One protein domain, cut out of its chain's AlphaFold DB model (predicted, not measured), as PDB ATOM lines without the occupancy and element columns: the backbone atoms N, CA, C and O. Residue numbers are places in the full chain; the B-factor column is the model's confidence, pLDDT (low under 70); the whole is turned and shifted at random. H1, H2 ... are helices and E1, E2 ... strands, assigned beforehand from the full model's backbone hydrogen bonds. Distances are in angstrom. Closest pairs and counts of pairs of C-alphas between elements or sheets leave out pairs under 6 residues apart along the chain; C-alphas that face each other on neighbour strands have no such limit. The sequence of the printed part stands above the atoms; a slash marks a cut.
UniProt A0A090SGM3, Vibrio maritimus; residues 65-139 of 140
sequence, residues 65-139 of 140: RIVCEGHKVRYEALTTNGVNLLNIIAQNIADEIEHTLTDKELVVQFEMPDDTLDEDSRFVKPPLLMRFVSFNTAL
ATOM      1  N   ARG A  65     106.753 166.250 211.308       88.69
ATOM      2  CA  ARG A  65     106.587 165.384 212.476       88.69
ATOM      3  C   ARG A  65     106.296 163.963 212.011       88.69
ATOM      4  O   ARG A  65     105.492 163.760 211.109       88.69
ATOM      5  N   ILE A  66     106.946 162.979 212.624       89.88
ATOM      6  CA  ILE A  66     106.795 161.569 212.255       89.88
ATOM      7  C   ILE A  66     106.353 160.796 213.490       89.88
ATOM      8  O   ILE A  66     107.000 160.872 214.532       89.88
ATOM      9  N   VAL A  67     105.246 160.066 213.374       88.56
ATOM     10  CA  VAL A  67     104.648 159.291 214.464       88.56
ATOM     11  C   VAL A  67     104.429 157.858 213.994       88.56
ATOM     12  O   VAL A  67     103.817 157.625 212.954       88.56
ATOM     13  N   CYS A  68     104.919 156.891 214.767       86.19
ATOM     14  CA  CYS A  68     104.713 155.468 214.511       86.19
ATOM     15  C   CYS A  68     103.715 154.910 215.530       86.19
ATOM     16  O   CYS A  68     104.003 154.879 216.725       86.19
ATOM     17  N   GLU A  69     102.558 154.452 215.058       83.56
ATOM     18  CA  GLU A  69     101.481 153.883 215.873       83.56
ATOM     19  C   GLU A  69     101.215 152.445 215.411       83.56
ATOM     20  O   GLU A  69     100.553 152.201 214.398       83.56
ATOM     21  N   GLY A  70     101.773 151.464 216.126       83.88
ATOM     22  CA  GLY A  70     101.737 150.070 215.677       83.88
ATOM     23  C   GLY A  70     102.413 149.941 214.311       83.88
ATOM     24  O   GLY A  70     103.568 150.325 214.187       83.88
ATOM     25  N   HIS A  71     101.689 149.454 213.296       81.88
ATOM     26  CA  HIS A  71     102.172 149.302 211.912       81.88
ATOM     27  C   HIS A  71     101.856 150.472 210.976       81.88
ATOM     28  O   HIS A  71     102.113 150.393 209.773       81.88
ATOM     29  N   LYS A  72     101.319 151.560 211.526       84.31
ATOM     30  CA  LYS A  72     101.043 152.789 210.797       84.31
ATOM     31  C   LYS A  72     102.135 153.812 211.083       84.31
ATOM     32  O   LYS A  72     102.440 154.091 212.240       84.31
ATOM     33  N   VAL A  73     102.700 154.396 210.034       89.19
ATOM     34  CA  VAL A  73     103.624 155.529 210.131       89.19
ATOM     35  C   VAL A  73     102.942 156.752 209.538       89.19
ATOM     36  O   VAL A  73     102.573 156.758 208.366       89.19
ATOM     37  N   ARG A  74     102.755 157.783 210.358       90.31
ATOM     38  CA  ARG A  74     102.157 159.060 209.975       90.31
ATOM     39  C   ARG A  74     103.244 160.118 209.880       90.31
ATOM     40  O   ARG A  74     103.974 160.348 210.841       90.31
ATOM     41  N   TYR A  75     103.331 160.765 208.729       91.81
ATOM     42  CA  TYR A  75     104.187 161.911 208.474       91.81
ATOM     43  C   TYR A  75     103.305 163.146 208.336       91.81
ATOM     44  O   TYR A  75     102.427 163.185 207.481       91.81
ATOM     45  N   GLU A  76     103.557 164.162 209.143       92.62
ATOM     46  CA  GLU A  76     102.782 165.395 209.189       92.62
ATOM     47  C   GLU A  76     103.684 166.580 208.852       92.62
ATOM     48  O   GLU A  76     104.681 166.838 209.526       92.62
ATOM     49  N   ALA A  77     103.353 167.308 207.793       92.62
ATOM     50  CA  ALA A  77     104.092 168.483 207.373       92.62
ATOM     51  C   ALA A  77     103.736 169.695 208.242       92.62
ATOM     52  O   ALA A  77     102.615 170.204 208.205       92.62
ATOM     53  N   LEU A  78     104.731 170.209 208.967       89.88
ATOM     54  CA  LEU A  78     104.603 171.411 209.798       89.88
ATOM     55  C   LEU A  78     104.912 172.694 209.008       89.88
ATOM     56  O   LEU A  78     104.511 173.790 209.390       89.88
ATOM     57  N   THR A  79     105.607 172.562 207.875       90.81
ATOM     58  CA  THR A  79     106.002 173.675 206.998       90.81
ATOM     59  C   THR A  79     105.723 173.351 205.531       90.81
ATOM     60  O   THR A  79     105.589 172.186 205.153       90.81
ATOM     61  N   THR A  80     105.722 174.369 204.663       90.81
ATOM     62  CA  THR A  80     105.643 174.179 203.202       90.81
ATOM     63  C   THR A  80     106.790 173.312 202.673       90.81
ATOM     64  O   THR A  80     106.590 172.511 201.762       90.81
ATOM     65  N   ASN A  81     107.982 173.420 203.272       89.19
ATOM     66  CA  ASN A  81     109.107 172.547 202.937       89.19
ATOM     67  C   ASN A  81     108.791 171.076 203.263       89.19
ATOM     68  O   ASN A  81     109.065 170.186 202.462       89.19
ATOM     69  N   GLY A  82     108.135 170.833 204.400       87.44
ATOM     70  CA  GLY A  82     107.643 169.511 204.775       87.44
ATOM     71  C   GLY A  82     106.652 168.933 203.765       87.44
ATOM     72  O   GLY A  82     106.792 167.778 203.382       87.44
ATOM     73  N   VAL A  83     105.708 169.735 203.258       91.31
ATOM     74  CA  VAL A  83     104.737 169.290 202.235       91.31
ATOM     75  C   VAL A  83     105.449 168.828 200.961       91.31
ATOM     76  O   VAL A  83     105.133 167.773 200.407       91.31
ATOM     77  N   ASN A  84     106.456 169.580 200.507       89.38
ATOM     78  CA  ASN A  84     107.259 169.191 199.346       89.38
ATOM     79  C   ASN A  84     107.995 167.867 199.580       89.38
ATOM     80  O   ASN A  84     108.046 167.025 198.681       89.38
ATOM     81  N   LEU A  85     108.518 167.660 200.792       88.69
ATOM     82  CA  LEU A  85     109.162 166.409 201.174       88.69
ATOM     83  C   LEU A  85     108.172 165.233 201.150       88.69
ATOM     84  O   LEU A  85     108.500 164.201 200.570       88.69
ATOM     85  N   LEU A  86     106.957 165.385 201.693       90.06
ATOM     86  CA  LEU A  86     105.945 164.316 201.681       90.06
ATOM     87  C   LEU A  86     105.574 163.881 200.259       90.06
ATOM     88  O   LEU A  86     105.487 162.687 199.987       90.06
ATOM     89  N   ASN A  87     105.436 164.839 199.339       89.00
ATOM     90  CA  ASN A  87     105.173 164.555 197.926       89.00
ATOM     91  C   ASN A  87     106.287 163.719 197.278       89.00
ATOM     92  O   ASN A  87     106.007 162.839 196.463       89.00
ATOM     93  N   ILE A  88     107.548 163.997 197.622       86.94
ATOM     94  CA  ILE A  88     108.700 163.232 197.129       86.94
ATOM     95  C   ILE A  88     108.719 161.839 197.758       86.94
ATOM     96  O   ILE A  88     108.936 160.862 197.048       86.94
ATOM     97  N   ILE A  89     108.468 161.728 199.065       86.06
ATOM     98  CA  ILE A  89     108.426 160.434 199.757       86.06
ATOM     99  C   ILE A  89     107.347 159.545 199.134       86.06
ATOM    100  O   ILE A  89     107.658 158.423 198.747       86.06
ATOM    101  N   ALA A  90     106.128 160.056 198.947       86.88
ATOM    102  CA  ALA A  90     105.027 159.308 198.340       86.88
ATOM    103  C   ALA A  90     105.367 158.759 196.941       86.88
ATOM    104  O   ALA A  90     105.010 157.634 196.624       86.88
ATOM    105  N   GLN A  91     106.128 159.502 196.129       85.50
ATOM    106  CA  GLN A  91     106.560 159.060 194.790       85.50
ATOM    107  C   GLN A  91     107.638 157.962 194.807       85.50
ATOM    108  O   GLN A  91     107.910 157.343 193.777       85.50
ATOM    109  N   ASN A  92     108.284 157.746 195.953       82.69
ATOM    110  CA  ASN A  92     109.332 156.744 196.123       82.69
ATOM    111  C   ASN A  92     108.846 155.496 196.881       82.69
ATOM    112  O   ASN A  92     109.565 154.496 196.920       82.69
ATOM    113  N   ILE A  93     107.654 155.531 197.485       83.38
ATOM    114  CA  ILE A  93     107.044 154.358 198.121       83.38
ATOM    115  C   ILE A  93     106.682 153.345 197.030       83.38
ATOM    116  O   ILE A  93     106.159 153.711 195.983       83.38
ATOM    117  N   ALA A  94     106.997 152.069 197.260       79.62
ATOM    118  CA  ALA A  94     106.611 151.004 196.338       79.62
ATOM    119  C   ALA A  94     105.080 150.864 196.273       79.62
ATOM    120  O   ALA A  94     104.424 150.884 197.313       79.62
ATOM    121  N   ASP A  95     104.529 150.637 195.076       76.31
ATOM    122  CA  ASP A  95     103.076 150.512 194.848       76.31
ATOM    123  C   ASP A  95     102.414 149.396 195.682       76.31
ATOM    124  O   ASP A  95     101.219 149.436 195.952       76.31
ATOM    125  N   GLU A  96     103.199 148.403 196.112       78.69
ATOM    126  CA  GLU A  96     102.764 147.296 196.974       78.69
ATOM    127  C   GLU A  96     102.440 147.734 198.414       78.69
ATOM    128  O   GLU A  96     101.855 146.964 199.172       78.69
ATOM    129  N   ILE A  97     102.844 148.940 198.826       81.75
ATOM    130  CA  ILE A  97     102.627 149.449 200.181       81.75
ATOM    131  C   ILE A  97     101.420 150.374 200.189       81.75
ATOM    132  O   ILE A  97     101.409 151.418 199.533       81.75
ATOM    133  N   GLU A  98     100.432 150.031 201.010       86.56
ATOM    134  CA  GLU A  98      99.271 150.881 201.236       86.56
ATOM    135  C   GLU A  98      99.705 152.207 201.874       86.56
ATOM    136  O   GLU A  98     100.280 152.259 202.966       86.56
ATOM    137  N   HIS A  99      99.428 153.305 201.179       89.56
ATOM    138  CA  HIS A  99      99.692 154.640 201.679       89.56
ATOM    139  C   HIS A  99      98.618 155.619 201.211       89.56
ATOM    140  O   HIS A  99      97.973 155.438 200.180       89.56
ATOM    141  N   THR A 100      98.403 156.673 201.989       92.25
ATOM    142  CA  THR A 100      97.473 157.755 201.665       92.25
ATOM    143  C   THR A 100      98.188 159.078 201.839       92.25
ATOM    144  O   THR A 100      98.704 159.369 202.916       92.25
ATOM    145  N   LEU A 101      98.206 159.877 200.777       91.69
ATOM    146  CA  LEU A 101      98.733 161.233 200.788       91.69
ATOM    147  C   LEU A 101      97.572 162.231 200.754       91.69
ATOM    148  O   LEU A 101      96.685 162.144 199.907       91.69
ATOM    149  N   THR A 102      97.614 163.192 201.665       92.25
ATOM    150  CA  THR A 102      96.753 164.378 201.716       92.25
ATOM    151  C   THR A 102      97.614 165.637 201.586       92.25
ATOM    152  O   THR A 102      98.837 165.549 201.482       92.25
ATOM    153  N   ASP A 103      97.005 166.824 201.649       89.31
ATOM    154  CA  ASP A 103      97.720 168.101 201.497       89.31
ATOM    155  C   ASP A 103      98.858 168.313 202.511       89.31
ATOM    156  O   ASP A 103      99.834 169.003 202.212       89.31
ATOM    157  N   LYS A 104      98.737 167.761 203.727       92.56
ATOM    158  CA  LYS A 104      99.716 167.956 204.814       92.56
ATOM    159  C   LYS A 104     100.123 166.682 205.537       92.56
ATOM    160  O   LYS A 104     100.953 166.746 206.439       92.56
ATOM    161  N   GLU A 105      99.564 165.542 205.167       94.12
ATOM    162  CA  GLU A 105      99.806 164.292 205.872       94.12
ATOM    163  C   GLU A 105      99.996 163.142 204.890       94.12
ATOM    164  O   GLU A 105      99.231 162.995 203.937       94.12
ATOM    165  N   LEU A 106     101.009 162.320 205.148       92.31
ATOM    166  CA  LEU A 106     101.246 161.051 204.481       92.31
ATOM    167  C   LEU A 106     101.144 159.942 205.524       92.31
ATOM    168  O   LEU A 106     101.881 159.933 206.506       92.31
ATOM    169  N   VAL A 107     100.249 158.990 205.300       92.00
ATOM    170  CA  VAL A 107     100.082 157.815 206.155       92.00
ATOM    171  C   VAL A 107     100.534 156.593 205.378       92.00
ATOM    172  O   VAL A 107     100.021 156.337 204.297       92.00
ATOM    173  N   VAL A 108     101.477 155.838 205.933       89.00
ATOM    174  CA  VAL A 108     102.005 154.605 205.345       89.00
ATOM    175  C   VAL A 108     101.661 153.445 206.263       89.00
ATOM    176  O   VAL A 108     102.005 153.456 207.446       89.00
ATOM    177  N   GLN A 109     100.971 152.449 205.721       86.19
ATOM    178  CA  GLN A 109     100.596 151.241 206.433       86.19
ATOM    179  C   GLN A 109     101.525 150.109 206.003       86.19
ATOM    180  O   GLN A 109     101.639 149.778 204.826       86.19
ATOM    181  N   PHE A 110     102.198 149.499 206.971       80.75
ATOM    182  CA  PHE A 110     103.009 148.318 206.715       80.75
ATOM    183  C   PHE A 110     102.248 147.065 207.126       80.75
ATOM    184  O   PHE A 110     101.537 147.049 208.132       80.75
ATOM    185  N   GLU A 111     102.425 145.996 206.360       72.88
ATOM    186  CA  GLU A 111     101.880 144.694 206.724       72.88
ATOM    187  C   GLU A 111     102.591 144.122 207.954       72.88
ATOM    188  O   GLU A 111     103.810 144.265 208.130       72.88
ATOM    189  N   MET A 112     101.815 143.447 208.800       65.12
ATOM    190  CA  MET A 112     102.342 142.685 209.923       65.12
ATOM    191  C   MET A 112     103.171 141.508 209.379       65.12
ATOM    192  O   MET A 112     102.755 140.862 208.411       65.12
ATOM    193  N   PRO A 113     104.366 141.225 209.927       62.25
ATOM    194  CA  PRO A 113     105.057 139.990 209.592       62.25
ATOM    195  C   PRO A 113     104.167 138.804 209.977       62.25
ATOM    196  O   PRO A 113     103.537 138.815 211.027       62.25
ATOM    197  N   ASP A 114     104.093 137.814 209.091       59.69
ATOM    198  CA  ASP A 114     103.303 136.604 209.299       59.69
ATOM    199  C   ASP A 114     103.867 135.832 210.504       59.69
ATOM    200  O   ASP A 114     105.038 135.443 210.495       59.69
ATOM    201  N   ASP A 115     103.049 135.647 211.543       57.94
ATOM    202  CA  ASP A 115     103.425 134.969 212.793       57.94
ATOM    203  C   ASP A 115     103.647 133.455 212.612       57.94
ATOM    204  O   ASP A 115     104.096 132.778 213.536       57.94
ATOM    205  N   THR A 116     103.357 132.910 211.426       60.19
ATOM    206  CA  THR A 116     103.644 131.510 211.081       60.19
ATOM    207  C   THR A 116     105.075 131.281 210.581       60.19
ATOM    208  O   THR A 116     105.483 130.133 210.392       60.19
ATOM    209  N   LEU A 117     105.849 132.353 210.382       57.91
ATOM    210  CA  LEU A 117     107.253 132.285 209.986       57.91
ATOM    211  C   LEU A 117     108.147 131.952 211.187       57.91
ATOM    212  O   LEU A 117     107.944 132.468 212.289       57.91
ATOM    213  N   ASP A 118     109.168 131.118 210.961       58.81
ATOM    214  CA  ASP A 118     110.190 130.852 211.974       58.81
ATOM    215  C   ASP A 118     110.920 132.145 212.396       58.81
ATOM    216  O   ASP A 118     110.879 133.179 211.717       58.81
ATOM    217  N   GLU A 119     111.544 132.117 213.573       57.56
ATOM    218  CA  GLU A 119     112.202 133.288 214.163       57.56
ATOM    219  C   GLU A 119     113.300 133.864 213.247       57.56
ATOM    220  O   GLU A 119     113.429 135.087 213.127       57.56
ATOM    221  N   ASP A 120     113.999 132.998 212.507       57.06
ATOM    222  CA  ASP A 120     115.035 133.373 211.541       57.06
ATOM    223  C   ASP A 120     114.451 134.109 210.319       57.06
ATOM    224  O   ASP A 120     115.001 135.110 209.856       57.06
ATOM    225  N   SER A 121     113.285 133.689 209.831       57.59
ATOM    226  CA  SER A 121     112.558 134.286 208.706       57.59
ATOM    227  C   SER A 121     111.864 135.590 209.099       57.59
ATOM    228  O   SER A 121     111.746 136.505 208.276       57.59
ATOM    229  N   ARG A 122     111.453 135.727 210.368       56.38
ATOM    230  CA  ARG A 122     110.962 136.993 210.942       56.38
ATOM    231  C   ARG A 122     112.057 138.057 210.971       56.38
ATOM    232  O   ARG A 122     111.760 139.222 210.714       56.38
ATOM    233  N   PHE A 123     113.317 137.670 211.176       51.53
ATOM    234  CA  PHE A 123     114.462 138.590 211.165       51.53
ATOM    235  C   PHE A 123     114.777 139.167 209.768       51.53
ATOM    236  O   PHE A 123     115.433 140.202 209.649       51.53
ATOM    237  N   VAL A 124     114.269 138.546 208.694       51.69
ATOM    238  CA  VAL A 124     114.445 139.015 207.303       51.69
ATOM    239  C   VAL A 124     113.451 140.127 206.931       51.69
ATOM    240  O   VAL A 124     113.693 140.886 205.988       51.69
ATOM    241  N   LYS A 125     112.338 140.275 207.666       54.22
ATOM    242  CA  LYS A 125     111.415 141.409 207.514       54.22
ATOM    243  C   LYS A 125     111.809 142.491 208.527       54.22
ATOM    244  O   LYS A 125     111.511 142.339 209.708       54.22
ATOM    245  N   PRO A 126     112.459 143.592 208.098       54.34
ATOM    246  CA  PRO A 126     112.945 144.594 209.034       54.34
ATOM    247  C   PRO A 126     111.779 145.159 209.856       54.34
ATOM    248  O   PRO A 126     110.734 145.476 209.266       54.34
ATOM    249  N   PRO A 127     111.943 145.315 211.184       55.50
ATOM    250  CA  PRO A 127     110.962 146.005 212.006       55.50
ATOM    251  C   PRO A 127     110.735 147.413 211.450       55.50
ATOM    252  O   PRO A 127     111.613 147.989 210.806       55.50
ATOM    253  N   LEU A 128     109.560 147.986 211.702       56.38
ATOM    254  CA  LEU A 128     109.170 149.316 211.213       56.38
ATOM    255  C   LEU A 128     110.238 150.385 211.435       56.38
ATOM    256  O   LEU A 128     110.483 151.200 210.553       56.38
ATOM    257  N   LEU A 129     110.919 150.328 212.581       51.56
ATOM    258  CA  LEU A 129     112.015 151.230 212.917       51.56
ATOM    259  C   LEU A 129     113.204 151.098 211.947       51.56
ATOM    260  O   LEU A 129     113.814 152.086 211.564       51.56
ATOM    261  N   MET A 130     113.514 149.883 211.494       48.25
ATOM    262  CA  MET A 130     114.584 149.616 210.529       48.25
ATOM    263  C   MET A 130     114.144 149.922 209.090       48.25
ATOM    264  O   MET A 130     114.956 150.395 208.289       48.25
ATOM    265  N   ARG A 131     112.851 149.752 208.767       54.59
ATOM    266  CA  ARG A 131     112.284 150.310 207.527       54.59
ATOM    267  C   ARG A 131     112.424 151.829 207.534       54.59
ATOM    268  O   ARG A 131     112.940 152.360 206.563       54.59
ATOM    269  N   PHE A 132     112.093 152.498 208.639       51.84
ATOM    270  CA  PHE A 132     112.270 153.940 208.843       51.84
ATOM    271  C   PHE A 132     113.729 154.408 208.694       51.84
ATOM    272  O   PHE A 132     113.990 155.385 207.999       51.84
ATOM    273  N   VAL A 133     114.707 153.701 209.268       45.72
ATOM    274  CA  VAL A 133     116.128 154.036 209.041       45.72
ATOM    275  C   VAL A 133     116.488 153.896 207.557       45.72
ATOM    276  O   VAL A 133     117.139 154.777 207.000       45.72
ATOM    277  N   SER A 134     115.968 152.864 206.884       42.75
ATOM    278  CA  SER A 134     116.116 152.711 205.429       42.75
ATOM    279  C   SER A 134     115.428 153.839 204.633       42.75
ATOM    280  O   SER A 134     115.936 154.210 203.576       42.75
ATOM    281  N   PHE A 135     114.324 154.425 205.133       46.03
ATOM    282  CA  PHE A 135     113.701 155.635 204.560       46.03
ATOM    283  C   PHE A 135     114.655 156.837 204.599       46.03
ATOM    284  O   PHE A 135     114.695 157.601 203.639       46.03
ATOM    285  N   ASN A 136     115.431 157.007 205.675       39.31
ATOM    286  CA  ASN A 136     116.311 158.166 205.847       39.31
ATOM    287  C   ASN A 136     117.595 158.052 204.999       39.31
ATOM    288  O   ASN A 136     118.003 159.009 204.348       39.31
ATOM    289  N   THR A 137     118.190 156.855 204.915       39.28
ATOM    290  CA  THR A 137     119.403 156.624 204.103       39.28
ATOM    291  C   THR A 137     119.146 156.708 202.592       39.28
ATOM    292  O   THR A 137     120.068 156.976 201.835       39.28
ATOM    293  N   ALA A 138     117.908 156.500 202.129       36.09
ATOM    294  CA  ALA A 138     117.553 156.616 200.710       36.09
ATOM    295  C   ALA A 138     117.364 158.072 200.226       36.09
ATOM    296  O   ALA A 138     117.246 158.304 199.024       36.09
ATOM    297  N   LEU A 139     117.301 159.041 201.148       35.84
ATOM    298  CA  LEU A 139     117.069 160.465 200.865       35.84
ATOM    299  C   LEU A 139     118.349 161.321 200.924       35.84
ATOM    300  O   LEU A 139     118.260 162.540 200.778       35.84
TER     301      LEU A 139
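This is residues 65 to 139 of the 140 residues of a protein of Vibrio maritimus (UniProt A0A090SGM3). A small four-stranded antiparallel sheet has the long helix H1 over one face, running along the strands. Beyond the sheet the printed part runs out in a thin arm with the short helix H2 at its tip, where residues 115 to 120 stick out, and then folds back to H3, which only grazes the sheet. The 75 printed residues hold three named helices and four named strands, in the order E1 E2 H1 E3 E4 H2 H3, and the class is mixed, helices and strands. The sheet's order is E1 E2 E4 E3. The whole is only just compact, close to loose, with a radius of gyration of the C-alphas of 13.5 A; it spans 44 by 21 by 21 A, and the arm makes much of the length.

E1, residues 65 to 69, and E2, residues 72 to 77, form a hairpin at 164 degrees, with N 67 and O 74 within hydrogen-bond range at 2.8 A. E2 is also the antiparallel neighbour of E4, residues 105 to 109, at 166 degrees, with N 75 and O 106 at 2.8 A. E3, residues 99 to 101, and E4 form a second hairpin, with N 100 and O 107 at 2.8 A. H1, residues 80 to 92, is on the sheet at a height of 8.1 A, forming two layers, a helix on one face of a sheet. It lies over E4 and, only just, over E3, on which 3 of its 13 C-alphas fall; on the local plane its line and that of E4 stand at 25 degrees. The closest C-alphas of H1 and E4 are those of Leu 86 and Leu 106, 6.4 A apart. E2, H1 and E3 make a split strand-helix-strand unit, two strands running the same way with E4 between them, and its crossover is right-handed. H2, residues 119 to 122, is not on the sheet. H3, residues 128 to 137, only grazes the sheet with its residues 128 to 132, and H1 and H3 are apart. In H1 and H3 every O i to N i+4 pair is within hydrogen-bond range; H2 is too short for such a pair.

E1 is 13.0 A long and begins at C-alpha 65, (106.587, 165.384, 212.476). E2 is 16.3 A, H1 19.2 A, E3 6.7 A, E4 13.1 A and H2 5.1 A long. H3, 14.4 A long, ends at C-alpha 137, (119.403, 156.624, 204.103).

The C-alphas farthest apart, those of Thr 80 and Asp 118, are 44.4 A apart. The printed part has no cut, and no link is long. The mean pLDDT of the printed part is 74.3, and residues 112 to 139 are under 70.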